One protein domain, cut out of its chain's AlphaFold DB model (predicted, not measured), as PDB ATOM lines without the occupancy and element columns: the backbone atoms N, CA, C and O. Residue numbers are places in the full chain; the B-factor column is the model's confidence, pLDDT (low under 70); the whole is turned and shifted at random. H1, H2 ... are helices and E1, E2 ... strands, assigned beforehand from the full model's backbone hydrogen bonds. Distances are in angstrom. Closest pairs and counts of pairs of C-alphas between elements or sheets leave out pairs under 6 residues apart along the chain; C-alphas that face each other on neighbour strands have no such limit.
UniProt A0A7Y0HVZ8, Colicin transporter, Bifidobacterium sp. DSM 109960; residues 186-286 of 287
ATOM      1  N   THR A 186     252.570 269.235 386.525       92.19
ATOM      2  CA  THR A 186     251.396 268.961 387.349       92.19
ATOM      3  C   THR A 186     250.760 270.275 387.791       92.19
ATOM      4  O   THR A 186     251.429 271.168 388.307       92.19
ATOM      5  N   TYR A 187     249.449 270.375 387.611       90.94
ATOM      6  CA  TYR A 187     248.630 271.508 388.000       90.94
ATOM      7  C   TYR A 187     247.633 271.052 389.067       90.94
ATOM      8  O   TYR A 187     246.845 270.136 388.829       90.94
ATOM      9  N   ALA A 188     247.655 271.669 390.246       85.62
ATOM     10  CA  ALA A 188     246.660 271.425 391.285       85.62
ATOM     11  C   ALA A 188     245.367 272.169 390.983       85.62
ATOM     12  O   ALA A 188     245.382 273.313 390.525       85.62
ATOM     13  N   MET A 189     244.240 271.531 391.277       82.94
ATOM     14  CA  MET A 189     242.935 272.154 391.149       82.94
ATOM     15  C   MET A 189     242.820 273.295 392.157       82.94
ATOM     16  O   MET A 189     243.040 273.132 393.359       82.94
ATOM     17  N   TYR A 190     242.464 274.473 391.664       78.25
ATOM     18  CA  TYR A 190     242.313 275.660 392.482       78.25
ATOM     19  C   TYR A 190     241.177 275.442 393.498       78.25
ATOM     20  O   TYR A 190     240.045 275.148 393.124       78.25
ATOM     21  N   GLN A 191     241.497 275.565 394.793       74.06
ATOM     22  CA  GLN A 191     240.604 275.320 395.944       74.06
ATOM     23  C   GLN A 191     240.171 273.867 396.192       74.06
ATOM     24  O   GLN A 191     239.240 273.627 396.965       74.06
ATOM     25  N   ALA A 192     240.849 272.884 395.601       70.19
ATOM     26  CA  ALA A 192     240.526 271.481 395.822       70.19
ATOM     27  C   ALA A 192     241.771 270.587 395.846       70.19
ATOM     28  O   ALA A 192     242.889 271.034 395.618       70.19
ATOM     29  N   GLY A 193     241.577 269.315 396.201       68.50
ATOM     30  CA  GLY A 193     242.679 268.379 396.426       68.50
ATOM     31  C   GLY A 193     243.159 267.611 395.194       68.50
ATOM     32  O   GLY A 193     244.152 266.906 395.307       68.50
ATOM     33  N   SER A 194     242.469 267.679 394.053       73.94
ATOM     34  CA  SER A 194     242.866 266.946 392.843       73.94
ATOM     35  C   SER A 194     243.936 267.692 392.053       73.94
ATOM     36  O   SER A 194     244.148 268.891 392.231       73.94
ATOM     37  N   ALA A 195     244.604 266.984 391.149       84.81
ATOM     38  CA  ALA A 195     245.566 267.577 390.232       84.81
ATOM     39  C   ALA A 195     245.424 266.964 388.841       84.81
ATOM     40  O   ALA A 195     244.855 265.888 388.680       84.81
ATOM     41  N   VAL A 196     245.969 267.633 387.836       89.75
ATOM     42  CA  VAL A 196     246.137 267.087 386.490       89.75
ATOM     43  C   VAL A 196     247.593 267.224 386.084       89.75
ATOM     44  O   VAL A 196     248.221 268.243 386.356       89.75
ATOM     45  N   THR A 197     248.146 266.205 385.448       93.19
ATOM     46  CA  THR A 197     249.478 266.259 384.850       93.19
ATOM     47  C   THR A 197     249.316 266.415 383.353       93.19
ATOM     48  O   THR A 197     248.676 265.581 382.720       93.19
ATOM     49  N   VAL A 198     249.877 267.493 382.811       94.50
ATOM     50  CA  VAL A 198     250.029 267.699 381.370       94.50
ATOM     51  C   VAL A 198     251.367 267.110 380.964       94.50
ATOM     52  O   VAL A 198     252.401 267.536 381.484       94.50
ATOM     53  N   HIS A 199     251.347 266.146 380.052       93.69
ATOM     54  CA  HIS A 199     252.555 265.537 379.505       93.69
ATOM     55  C   HIS A 199     253.085 266.325 378.309       93.69
ATOM     56  O   HIS A 199     252.383 267.146 377.711       93.69
ATOM     57  N   ASP A 200     254.335 266.048 377.937       91.44
ATOM     58  CA  ASP A 200     254.989 266.686 376.790       91.44
ATOM     59  C   ASP A 200     254.199 266.496 375.493       91.44
ATOM     60  O   ASP A 200     254.202 267.391 374.646       91.44
ATOM     61  N   ASP A 201     253.512 265.354 375.373       87.56
ATOM     62  CA  ASP A 201     252.714 264.955 374.217       87.56
ATOM     63  C   ASP A 201     251.280 265.531 374.197       87.56
ATOM     64  O   ASP A 201     250.464 265.141 373.361       87.56
ATOM     65  N   CYS A 202     250.968 266.439 375.131       90.56
ATOM     66  CA  CYS A 202     249.641 266.999 375.398       90.56
ATOM     67  C   CYS A 202     248.591 266.020 375.953       90.56
ATOM     68  O   CYS A 202     247.438 266.428 376.144       90.56
ATOM     69  N   SER A 203     248.953 264.766 376.246       90.31
ATOM     70  CA  SER A 203     248.090 263.864 377.014       90.31
ATOM     71  C   SER A 203     247.972 264.321 378.471       90.31
ATOM     72  O   SER A 203     248.808 265.080 378.977       90.31
ATOM     73  N   ILE A 204     246.910 263.875 379.145       92.25
ATOM     74  CA  ILE A 204     246.573 264.284 380.508       92.25
ATOM     75  C   ILE A 204     246.428 263.081 381.417       92.25
ATOM     76  O   ILE A 204     245.743 262.118 381.091       92.25
ATOM     77  N   THR A 205     246.978 263.191 382.616       89.69
ATOM     78  CA  THR A 205     246.663 262.284 383.719       89.69
ATOM     79  C   THR A 205     245.893 263.043 384.788       89.69
ATOM     80  O   THR A 205     246.401 264.020 385.336       89.69
ATOM     81  N   ALA A 206     244.673 262.614 385.105       80.06
ATOM     82  CA  ALA A 206     243.926 263.147 386.237       80.06
ATOM     83  C   ALA A 206     244.314 262.391 387.514       80.06
ATOM     84  O   ALA A 206     244.235 261.163 387.575       80.06
ATOM     85  N   ASN A 207     244.711 263.131 388.543       76.25
ATOM     86  CA  ASN A 207     245.170 262.611 389.824       76.25
ATOM     87  C   ASN A 207     244.142 262.901 390.924       76.25
ATOM     88  O   ASN A 207     243.594 264.006 391.022       76.25
ATOM     89  N   GLY A 208     243.909 261.908 391.780       65.06
ATOM     90  CA  GLY A 208     243.046 262.038 392.948       65.06
ATOM     91  C   GLY A 208     243.650 262.877 394.061       65.06
ATOM     92  O   GLY A 208     244.861 263.055 394.150       65.06
ATOM     93  N   GLY A 209     242.783 263.397 394.932       54.31
ATOM     94  CA  GLY A 209     243.225 264.076 396.143       54.31
ATOM     95  C   GLY A 209     243.662 263.086 397.215       54.31
ATOM     96  O   GLY A 209     242.814 262.468 397.853       54.31
ATOM     97  N   GLY A 210     244.976 262.988 397.429       50.75
ATOM     98  CA  GLY A 210     245.611 262.151 398.453       50.75
ATOM     99  C   GLY A 210     246.307 260.918 397.870       50.75
ATOM    100  O   GLY A 210     245.653 260.098 397.235       50.75
ATOM    101  N   GLU A 211     247.621 260.803 398.135       44.47
ATOM    102  CA  GLU A 211     248.570 259.811 397.575       44.47
ATOM    103  C   GLU A 211     248.574 259.743 396.025       44.47
ATOM    104  O   GLU A 211     247.605 260.140 395.381       44.47
ATOM    105  N   PRO A 212     249.669 259.317 395.362       51.12
ATOM    106  CA  PRO A 212     249.762 259.341 393.901       51.12
ATOM    107  C   PRO A 212     248.861 258.257 393.289       51.12
ATOM    108  O   PRO A 212     249.309 257.166 392.943       51.12
ATOM    109  N   SER A 213     247.568 258.552 393.189       57.94
ATOM    110  CA  SER A 213     246.571 257.715 392.537       57.94
ATOM    111  C   SER A 213     246.131 258.385 391.239       57.94
ATOM    112  O   SER A 213     245.434 259.402 391.232       57.94
ATOM    113  N   VAL A 214     246.576 257.803 390.128       65.88
ATOM    114  CA  VAL A 214     246.058 258.116 388.795       65.88
ATOM    115  C   VAL A 214     244.606 257.647 388.740       65.88
ATOM    116  O   VAL A 214     244.327 256.467 388.949       65.88
ATOM    117  N   ILE A 215     243.682 258.577 388.503       71.12
ATOM    118  CA  ILE A 215     242.246 258.295 388.366       71.12
ATOM    119  C   ILE A 215     241.910 257.977 386.912       71.12
ATOM    120  O   ILE A 215     241.119 257.073 386.646       71.12
ATOM    121  N   SER A 216     242.502 258.713 385.974       72.75
ATOM    122  CA  SER A 216     242.292 258.510 384.545       72.75
ATOM    123  C   SER A 216     243.449 259.067 383.727       72.75
ATOM    124  O   SER A 216     244.148 259.992 384.147       72.75
ATOM    125  N   GLU A 217     243.633 258.491 382.546       82.75
ATOM    126  CA  GLU A 217     244.559 258.958 381.522       82.75
ATOM    127  C   GLU A 217     243.759 259.302 380.275       82.75
ATOM    128  O   GLU A 217     242.802 258.601 379.940       82.75
ATOM    129  N   HIS A 218     244.153 260.390 379.626       84.25
ATOM    130  CA  HIS A 218     243.465 260.945 378.480       84.25
ATOM    131  C   HIS A 218     244.470 261.260 377.375       84.25
ATOM    132  O   HIS A 218     245.383 262.068 377.560       84.25
ATOM    133  N   ALA A 219     244.320 260.612 376.227       85.31
ATOM    134  CA  ALA A 219     245.205 260.771 375.085       85.31
ATOM    135  C   ALA A 219     244.985 262.123 374.395       85.31
ATOM    136  O   ALA A 219     243.863 262.614 374.290       85.31
ATOM    137  N   TYR A 220     246.050 262.720 373.866       85.50
ATOM    138  CA  TYR A 220     245.933 263.911 373.027       85.50
ATOM    139  C   TYR A 220     245.068 263.637 371.788       85.50
ATOM    140  O   TYR A 220     245.261 262.642 371.089       85.50
ATOM    141  N   VAL A 221     244.147 264.552 371.475       83.31
ATOM    142  CA  VAL A 221     243.360 264.508 370.238       83.31
ATOM    143  C   VAL A 221     244.175 265.145 369.105       83.31
ATOM    144  O   VAL A 221     244.418 266.360 369.150       83.31
ATOM    145  N   PRO A 222     244.558 264.394 368.052       82.50
ATOM    146  CA  PRO A 222     245.401 264.917 366.980       82.50
ATOM    147  C   PRO A 222     244.825 266.169 366.314       82.50
ATOM    148  O   PRO A 222     243.626 266.255 366.029       82.50
ATOM    149  N   ARG A 223     245.704 267.131 366.004       80.25
ATOM    150  CA  ARG A 223     245.378 268.426 365.369       80.25
ATOM    151  C   ARG A 223     244.428 269.324 366.178       80.25
ATOM    152  O   ARG A 223     243.835 270.239 365.607       80.25
ATOM    153  N   SER A 224     244.266 269.078 367.479       83.19
ATOM    154  CA  SER A 224     243.463 269.939 368.358       83.19
ATOM    155  C   SER A 224     244.248 271.120 368.934       83.19
ATOM    156  O   SER A 224     243.632 272.092 369.369       83.19
ATOM    157  N   PHE A 225     245.585 271.052 368.922       89.00
ATOM    158  CA  PHE A 225     246.442 272.109 369.447       89.00
ATOM    159  C   PHE A 225     246.339 273.403 368.627       89.00
ATOM    160  O   PHE A 225     246.466 273.401 367.400       89.00
ATOM    161  N   ALA A 226     246.162 274.527 369.316       87.31
ATOM    162  CA  ALA A 226     246.062 275.856 368.739       87.31
ATOM    163  C   ALA A 226     246.768 276.899 369.618       87.31
ATOM    164  O   ALA A 226     246.581 276.937 370.835       87.31
ATOM    165  N   SER A 227     247.532 277.794 368.984       88.50
ATOM    166  CA  SER A 227     247.964 279.054 369.598       88.50
ATOM    167  C   SER A 227     246.882 280.110 369.388       88.50
ATOM    168  O   SER A 227     246.410 280.292 368.265       88.50
ATOM    169  N   ASN A 228     246.497 280.810 370.453       79.88
ATOM    170  CA  ASN A 228     245.375 281.752 370.412       79.88
ATOM    171  C   ASN A 228     245.797 283.195 370.063       79.88
ATOM    172  O   ASN A 228     244.951 284.076 369.937       79.88
ATOM    173  N   GLY A 229     247.098 283.448 369.871       76.00
ATOM    174  CA  GLY A 229     247.634 284.757 369.471       76.00
ATOM    175  C   GLY A 229     247.830 285.770 370.607       76.00
ATOM    176  O   GLY A 229     248.401 286.831 370.375       76.00
ATOM    177  N   ASP A 230     247.424 285.433 371.828       78.19
ATOM    178  CA  ASP A 230     247.575 286.224 373.060       78.19
ATOM    179  C   ASP A 230     248.608 285.621 374.037       78.19
ATOM    180  O   ASP A 230     248.710 286.032 375.189       78.19
ATOM    181  N   GLY A 231     249.382 284.636 373.571       81.00
ATOM    182  CA  GLY A 231     250.326 283.873 374.388       81.00
ATOM    183  C   GLY A 231     249.714 282.655 375.084       81.00
ATOM    184  O   GLY A 231     250.459 281.883 375.684       81.00
ATOM    185  N   THR A 232     248.400 282.438 374.971       89.81
ATOM    186  CA  THR A 232     247.735 281.225 375.463       89.81
ATOM    187  C   THR A 232     247.727 280.119 374.404       89.81
ATOM    188  O   THR A 232     247.818 280.364 373.190       89.81
ATOM    189  N   TYR A 233     247.598 278.879 374.873       90.25
ATOM    190  CA  TYR A 233     247.503 277.688 374.030       90.25
ATOM    191  C   TYR A 233     246.267 276.889 374.406       90.25
ATOM    192  O   TYR A 233     245.881 276.860 375.571       90.25
ATOM    193  N   SER A 234     245.643 276.225 373.438       92.31
ATOM    194  CA  SER A 234     244.521 275.335 373.715       92.31
ATOM    195  C   SER A 234     244.586 274.039 372.928       92.31
ATOM    196  O   SER A 234     245.129 274.018 371.831       92.31
ATOM    197  N   TRP A 235     244.058 272.961 373.500       93.19
ATOM    198  CA  TRP A 235     244.018 271.638 372.876       93.19
ATOM    199  C   TRP A 235     242.881 270.792 373.458       93.19
ATOM    200  O   TRP A 235     242.130 271.253 374.319       93.19
ATOM    201  N   GLN A 236     242.720 269.568 372.960       89.94
ATOM    202  CA  GLN A 236     241.800 268.574 373.507       89.94
ATOM    203  C   GLN A 236     242.557 267.296 373.870       89.94
ATOM    204  O   GLN A 236     243.448 266.864 373.134       89.94
ATOM    205  N   ALA A 237     242.157 266.692 374.985       86.88
ATOM    206  CA  ALA A 237     242.458 265.310 375.327       86.88
ATOM    207  C   ALA A 237     241.155 264.496 375.247       86.88
ATOM    208  O   ALA A 237     240.064 265.051 375.397       86.88
ATOM    209  N   ASP A 238     241.244 263.209 374.931       78.12
ATOM    210  CA  ASP A 238     240.072 262.362 374.740       78.12
ATOM    211  C   ASP A 238     239.211 262.296 376.010       78.12
ATOM    212  O   ASP A 238     239.691 262.339 377.138       78.12
ATOM    213  N   ALA A 239     237.889 262.281 375.835       72.38
ATOM    214  CA  ALA A 239     236.931 262.336 376.944       72.38
ATOM    215  C   ALA A 239     237.112 263.522 377.930       72.38
ATOM    216  O   ALA A 239     236.483 263.524 378.989       72.38
ATOM    217  N   MET A 240     237.914 264.538 377.585       75.00
ATOM    218  CA  MET A 240     238.050 265.789 378.328       75.00
ATOM    219  C   MET A 240     237.520 266.965 377.512       75.00
ATOM    220  O   MET A 240     237.537 266.971 376.279       75.00
ATOM    221  N   ASP A 241     237.076 267.997 378.220       82.81
ATOM    222  CA  ASP A 241     236.756 269.265 377.583       82.81
ATOM    223  C   ASP A 241     238.018 269.969 377.063       82.81
ATOM    224  O   ASP A 241     239.154 269.640 377.416       82.81
ATOM    225  N   LYS A 242     237.806 270.998 376.234       88.56
ATOM    226  CA  LYS A 242     238.879 271.857 375.730       88.56
ATOM    227  C   LYS A 242     239.733 272.380 376.885       88.56
ATOM    228  O   LYS A 242     239.231 272.986 377.831       88.56
ATOM    229  N   MET A 243     241.035 272.212 376.746       92.88
ATOM    230  CA  MET A 243     242.029 272.712 377.676       92.88
ATOM    231  C   MET A 243     242.588 274.023 377.165       92.88
ATOM    232  O   MET A 243     242.816 274.172 375.965       92.88
ATOM    233  N   THR A 244     242.812 274.971 378.067       95.25
ATOM    234  CA  THR A 244     243.484 276.229 377.749       95.25
ATOM    235  C   THR A 244     244.550 276.514 378.797       95.25
ATOM    236  O   THR A 244     244.245 276.632 379.982       95.25
ATOM    237  N   TYR A 245     245.797 276.609 378.352       95.31
ATOM    238  CA  TYR A 245     246.939 277.016 379.158       95.31
ATOM    239  C   TYR A 245     247.122 278.531 379.090       95.31
ATOM    240  O   TYR A 245     247.123 279.120 378.005       95.31
ATOM    241  N   TYR A 246     247.343 279.126 380.256       94.38
ATOM    242  CA  TYR A 246     247.629 280.539 380.449       94.38
ATOM    243  C   TYR A 246     248.994 280.661 381.137       94.38
ATOM    244  O   TYR A 246     249.128 280.221 382.283       94.38
ATOM    245  N   PRO A 247     250.012 281.237 380.477       91.50
ATOM    246  CA  PRO A 247     251.306 281.439 381.112       91.50
ATOM    247  C   PRO A 247     251.221 282.480 382.231       91.50
ATOM    248  O   PRO A 247     250.320 283.327 382.252       91.50
ATOM    249  N   ALA A 248     252.198 282.447 383.137       92.06
ATOM    250  CA  ALA A 248     252.353 283.452 384.183       92.06
ATOM    251  C   ALA A 248     252.214 284.892 383.639       92.06
ATOM    252  O   ALA A 248     252.848 285.286 382.657       92.06
ATOM    253  N   GLY A 249     251.376 285.690 384.299       85.81
ATOM    254  CA  GLY A 249     251.062 287.076 383.951       85.81
ATOM    255  C   GLY A 249     249.916 287.256 382.949       85.81
ATOM    256  O   GLY A 249     249.451 288.384 382.783       85.81
ATOM    257  N   VAL A 250     249.426 286.191 382.304       90.31
ATOM    258  CA  VAL A 250     248.314 286.268 381.341       90.31
ATOM    259  C   VAL A 250     247.001 285.910 382.015       90.31
ATOM    260  O   VAL A 250     246.868 284.817 382.551       90.31
ATOM    261  N   HIS A 251     246.032 286.823 381.973       88.19
ATOM    262  CA  HIS A 251     244.709 286.669 382.581       88.19
ATOM    263  C   HIS A 251     243.919 285.480 382.020       88.19
ATOM    264  O   HIS A 251     243.827 285.297 380.807       88.19
ATOM    265  N   ALA A 252     243.318 284.702 382.923       87.50
ATOM    266  CA  ALA A 252     242.420 283.604 382.592       87.50
ATOM    267  C   ALA A 252     240.982 284.007 382.971       87.50
ATOM    268  O   ALA A 252     240.735 284.231 384.158       87.50
ATOM    269  N   PRO A 253     240.018 284.048 382.026       84.75
ATOM    270  CA  PRO A 253     238.667 284.553 382.295       84.75
ATOM    271  C   PRO A 253     237.966 283.900 383.492       84.75
ATOM    272  O   PRO A 253     237.299 284.584 384.260       84.75
ATOM    273  N   ALA A 254     238.167 282.593 383.695       79.75
ATOM    274  CA  ALA A 254     237.604 281.863 384.832       79.75
ATOM    275  C   ALA A 254     238.152 282.353 386.189       79.75
ATOM    276  O   ALA A 254     237.391 282.497 387.146       79.75
ATOM    277  N   PHE A 255     239.452 282.660 386.267       84.94
ATOM    278  CA  PHE A 255     240.073 283.216 387.476       84.94
ATOM    279  C   PHE A 255     239.630 284.662 387.709       84.94
ATOM    280  O   PHE A 255     239.324 285.030 388.844       84.94
ATOM    281  N   ASP A 256     239.543 285.466 386.646       82.00
ATOM    282  CA  ASP A 256     239.078 286.852 386.737       82.00
ATOM    283  C   ASP A 256     237.639 286.921 387.261       82.00
ATOM    284  O   ASP A 256     237.348 287.696 388.172       82.00
ATOM    285  N   GLU A 257     236.741 286.085 386.731       77.50
ATOM    286  CA  GLU A 257     235.350 286.003 387.181       77.50
ATOM    287  C   GLU A 257     235.259 285.549 388.643       77.50
ATOM    288  O   GLU A 257     234.563 286.179 389.449       77.50
ATOM    289  N   PHE A 258     236.012 284.508 389.013       78.12
ATOM    290  CA  PHE A 258     236.062 284.011 390.384       78.12
ATOM    291  C   PHE A 258     236.486 285.113 391.366       78.12
ATOM    292  O   PHE A 258     235.776 285.408 392.332       78.12
ATOM    293  N   HIS A 259     237.607 285.779 391.098       79.50
ATOM    294  CA  HIS A 259     238.159 286.803 391.982       79.50
ATOM    295  C   HIS A 259     237.333 288.091 392.003       79.50
ATOM    296  O   HIS A 259     237.144 288.672 393.078       79.50
ATOM    297  N   ALA A 260     236.754 288.488 390.865       76.69
ATOM    298  CA  ALA A 260     235.806 289.594 390.800       76.69
ATOM    299  C   ALA A 260     234.568 289.326 391.669       76.69
ATOM    300  O   ALA A 260     234.144 290.211 392.414       76.69
ATOM    301  N   SER A 261     234.029 288.100 391.639       69.25
ATOM    302  CA  SER A 261     232.881 287.712 392.472       69.25
ATOM    303  C   SER A 261     233.209 287.711 393.971       69.25
ATOM    304  O   SER A 261     232.373 288.090 394.792       69.25
ATOM    305  N   ALA A 262     234.447 287.358 394.327       71.50
ATOM    306  CA  ALA A 262     234.940 287.371 395.700       71.50
ATOM    307  C   ALA A 262     235.374 288.769 396.184       71.50
ATOM    308  O   ALA A 262     235.651 288.945 397.369       71.50
ATOM    309  N   GLY A 263     235.464 289.760 395.288       82.44
ATOM    310  CA  GLY A 263     235.990 291.090 395.604       82.44
ATOM    311  C   GLY A 263     237.466 291.071 396.015       82.44
ATOM    312  O   GLY A 263     237.895 291.893 396.825       82.44
ATOM    313  N   THR A 264     238.237 290.115 395.494       80.75
ATOM    314  CA  THR A 264     239.655 289.917 395.830       80.75
ATOM    315  C   THR A 264     240.526 290.034 394.586       80.75
ATOM    316  O   THR A 264     240.044 289.884 393.470       80.75
ATOM    317  N   ALA A 265     241.815 290.320 394.770       82.88
ATOM    318  CA  ALA A 265     242.789 290.182 393.692       82.88
ATOM    319  C   ALA A 265     243.156 288.703 393.505       82.88
ATOM    320  O   ALA A 265     243.166 287.951 394.481       82.88
ATOM    321  N   ASP A 266     243.495 288.318 392.277       86.62
ATOM    322  CA  ASP A 266     243.974 286.976 391.948       86.62
ATOM    323  C   ASP A 266     245.436 286.790 392.400       86.62
ATOM    324  O   ASP A 266     246.341 287.378 391.797       86.62
ATOM    325  N   PRO A 267     245.710 285.982 393.444       86.94
ATOM    326  CA  PRO A 267     247.074 285.748 393.907       86.94
ATOM    327  C   PRO A 267     247.858 284.810 392.974       86.94
ATOM    328  O   PRO A 267     249.065 284.661 393.141       86.94
ATOM    329  N   THR A 268     247.190 284.176 392.006       88.44
ATOM    330  CA  THR A 268     247.750 283.188 391.071       88.44
ATOM    331  C   THR A 268     248.067 283.781 389.698       88.44
ATOM    332  O   THR A 268     248.556 283.086 388.818       88.44
ATOM    333  N   LEU A 269     247.864 285.089 389.497       88.06
ATOM    334  CA  LEU A 269     248.200 285.754 388.233       88.06
ATOM    335  C   LEU A 269     249.680 285.581 387.854       88.06
ATOM    336  O   LEU A 269     250.009 285.542 386.675       88.06
ATOM    337  N   GLY A 270     250.575 285.469 388.839       89.44
ATOM    338  CA  GLY A 270     252.009 285.261 388.628       89.44
ATOM    339  C   GLY A 270     252.426 283.811 388.361       89.44
ATOM    340  O   GLY A 270     253.623 283.566 388.222       89.44
ATOM    341  N   THR A 271     251.491 282.863 388.314       92.69
ATOM    342  CA  THR A 271     251.775 281.443 388.087       92.69
ATOM    343  C   THR A 271     251.143 280.951 386.791       92.69
ATOM    344  O   THR A 271     250.191 281.532 386.265       92.69
ATOM    345  N   ASP A 272     251.705 279.871 386.253       93.88
ATOM    346  CA  ASP A 272     251.119 279.167 385.120       93.88
ATOM    347  C   ASP A 272     249.784 278.542 385.526       93.88
ATOM    348  O   ASP A 272     249.648 277.944 386.602       93.88
ATOM    349  N   ARG A 273     248.797 278.659 384.643       94.50
ATOM    350  CA  ARG A 273     247.427 278.234 384.901       94.50
ATOM    351  C   ARG A 273     246.896 277.397 383.763       94.50
ATOM    352  O   ARG A 273     247.266 277.555 382.601       94.50
ATOM    353  N   LEU A 274     245.976 276.523 384.119       94.88
ATOM    354  CA  LEU A 274     245.298 275.648 383.189       94.88
ATOM    355  C   LEU A 274     243.805 275.711 383.481       94.88
ATOM    356  O   LEU A 274     243.379 275.641 384.631       94.88
ATOM    357  N   VAL A 275     243.012 275.858 382.431       92.62
ATOM    358  CA  VAL A 275     241.558 275.828 382.515       92.62
ATOM    359  C   VAL A 275     241.044 274.691 381.655       92.62
ATOM    360  O   VAL A 275     241.396 274.598 380.479       92.62
ATOM    361  N   ILE A 276     240.210 273.838 382.243       88.56
ATOM    362  CA  ILE A 276     239.554 272.736 381.541       88.56
ATOM    363  C   ILE A 276     238.065 273.054 381.406       88.56
ATOM    364  O   ILE A 276     237.363 273.270 382.401       88.56
ATOM    365  N   GLY A 277     237.616 273.080 380.154       79.62
ATOM    366  CA  GLY A 277     236.247 273.347 379.739       79.62
ATOM    367  C   GLY A 277     235.829 274.810 379.771       79.62
ATOM    368  O   GLY A 277     236.441 275.665 380.410       79.62
ATOM    369  N   ASP A 278     234.725 275.087 379.076       58.69
ATOM    370  CA  ASP A 278     234.187 276.441 378.895       58.69
ATOM    371  C   ASP A 278     233.648 277.049 380.204       58.69
ATOM    372  O   ASP A 278     233.469 278.261 380.300       58.69
ATOM    373  N   ARG A 279     233.395 276.212 381.222       50.19
ATOM    374  CA  ARG A 279     232.923 276.620 382.557       50.19
ATOM    375  C   ARG A 279     234.032 276.768 383.597       50.19
ATOM    376  O   ARG A 279     233.734 277.074 384.746       50.19
ATOM    377  N   GLY A 280     235.291 276.592 383.203       63.56
ATOM    378  CA  GLY A 280     236.384 277.128 383.995       63.56
ATOM    379  C   GLY A 280     236.862 276.243 385.141       63.56
ATOM    380  O   GLY A 280     237.070 276.772 386.226       63.56
ATOM    381  N   THR A 281     237.056 274.929 384.961       80.06
ATOM    382  CA  THR A 281     237.760 274.171 386.014       80.06
ATOM    383  C   THR A 281     239.192 274.679 386.071       80.06
ATOM    384  O   THR A 281     239.960 274.501 385.125       80.06
ATOM    385  N   MET A 282     239.508 275.384 387.150       85.50
ATOM    386  CA  MET A 282     240.740 276.142 387.311       85.50
ATOM    387  C   MET A 282     241.813 275.280 387.956       85.50
ATOM    388  O   MET A 282     241.588 274.685 389.008       85.50
ATOM    389  N   TYR A 283     242.999 275.277 387.365       91.50
ATOM    390  CA  TYR A 283     244.180 274.647 387.923       91.50
ATOM    391  C   TYR A 283     245.359 275.616 387.898       91.50
ATOM    392  O   TYR A 283     245.484 276.458 387.005       91.50
ATOM    393  N   VAL A 284     246.237 275.475 388.881       91.94
ATOM    394  CA  VAL A 284     247.450 276.272 389.044       91.94
ATOM    395  C   VAL A 284     248.632 275.323 389.087       91.94
ATOM    396  O   VAL A 284     248.549 274.264 389.707       91.94
ATOM    397  N   ARG A 285     249.721 275.672 388.408       92.00
ATOM    398  CA  ARG A 285     250.933 274.857 388.404       92.00
ATOM    399  C   ARG A 285     251.443 274.663 389.833       92.00
ATOM    400  O   ARG A 285     251.611 275.644 390.552       92.00
ATOM    401  N   ASN A 286     251.681 273.407 390.209       78.50
ATOM    402  CA  ASN A 286     252.437 273.072 391.411       78.50
ATOM    403  C   ASN A 286     253.922 273.082 391.043       78.50
ATOM    404  O   ASN A 286     254.337 272.351 390.139       78.50
TER     405      ASN A 286
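What this domain is: This is residues 186 to 286 of the 287 residues of the protein "Colicin transporter" of Bifidobacterium sp. DSM 109960 (UniProt A0A7Y0HVZ8). Picture one antiparallel sheet of eight strands, strongly twisted and curled like part of a barrel that stays open, with one helix, H1, across strands E8 and E7 over one face. The long stretch 219 to 232 joins the two edge strands, E4 and E5. The printed part has 101 residues, under half of them in named elements, in the order E1 E2 E3 E4 E5 E6 H1 E7 E8; the class is mixed. Across the sheet the order is E4 E3 E2 E1 E8 E7 E6 E5. It is compact, with a radius of gyration of the C-alphas of 13.3 A and spans of 37 by 36 by 20 A.

Where its parts are: Find C-alpha 186 at (251.396, 268.961, 387.349), where E1, residues 186 to 189, begins. Read on through E2, 195 to 198, E3, 204 to 207, E4, 214 to 218, 11.0 A long, E5, 233 to 235, and E6, 243 to 246. H1, residues 253 to 262, runs 14.2 A from C-alpha 253 at (238.667, 284.553, 382.295). E7, 273 to 276, precedes E8, 281 to 285, 13.4 A long, ending at C-alpha 285 (250.933, 274.857, 388.404).

How they stand to each other: E1 to E4 form a meander, each strand the antiparallel neighbour of the one before; look at N 187 and O 196, 2.8 A, N 197 and O 205, 2.8 A, and N 206 and O 216, 2.8 A. E8 is antiparallel to E1, with N 188 and O 284 at 2.8 A. E7 and E8 are a hairpin, with N 283 and O 274 at 2.8 A. E6 is antiparallel to E7, with N 244 and O 275 at 2.8 A. E5 and E6 are a hairpin, with N 235 and O 243 at 3.0 A. H1 is on the sheet at a height of 11.8 A, over E8 and only just over E7, on which 3 of its 10 C-alphas fall; it runs across the strands, at 82 degrees to E8 on the local plane. The closest C-alphas of H1 and E8 are those of Ala 254 and Met 282, 7.0 A. Every O i to N i+4 pair of H1 is within hydrogen-bond range. E4 and E5 are apart.

The domain as a whole: The C-alphas of Pro 222 and Gly 263 are the two farthest apart, 39.9 A. The printed part has no cut; the link from E4 to E5, 14 residues, is long. The mean pLDDT of the printed part is 82.2, with residues 193, 208 to 214, 261 and 278 to 280 under 70.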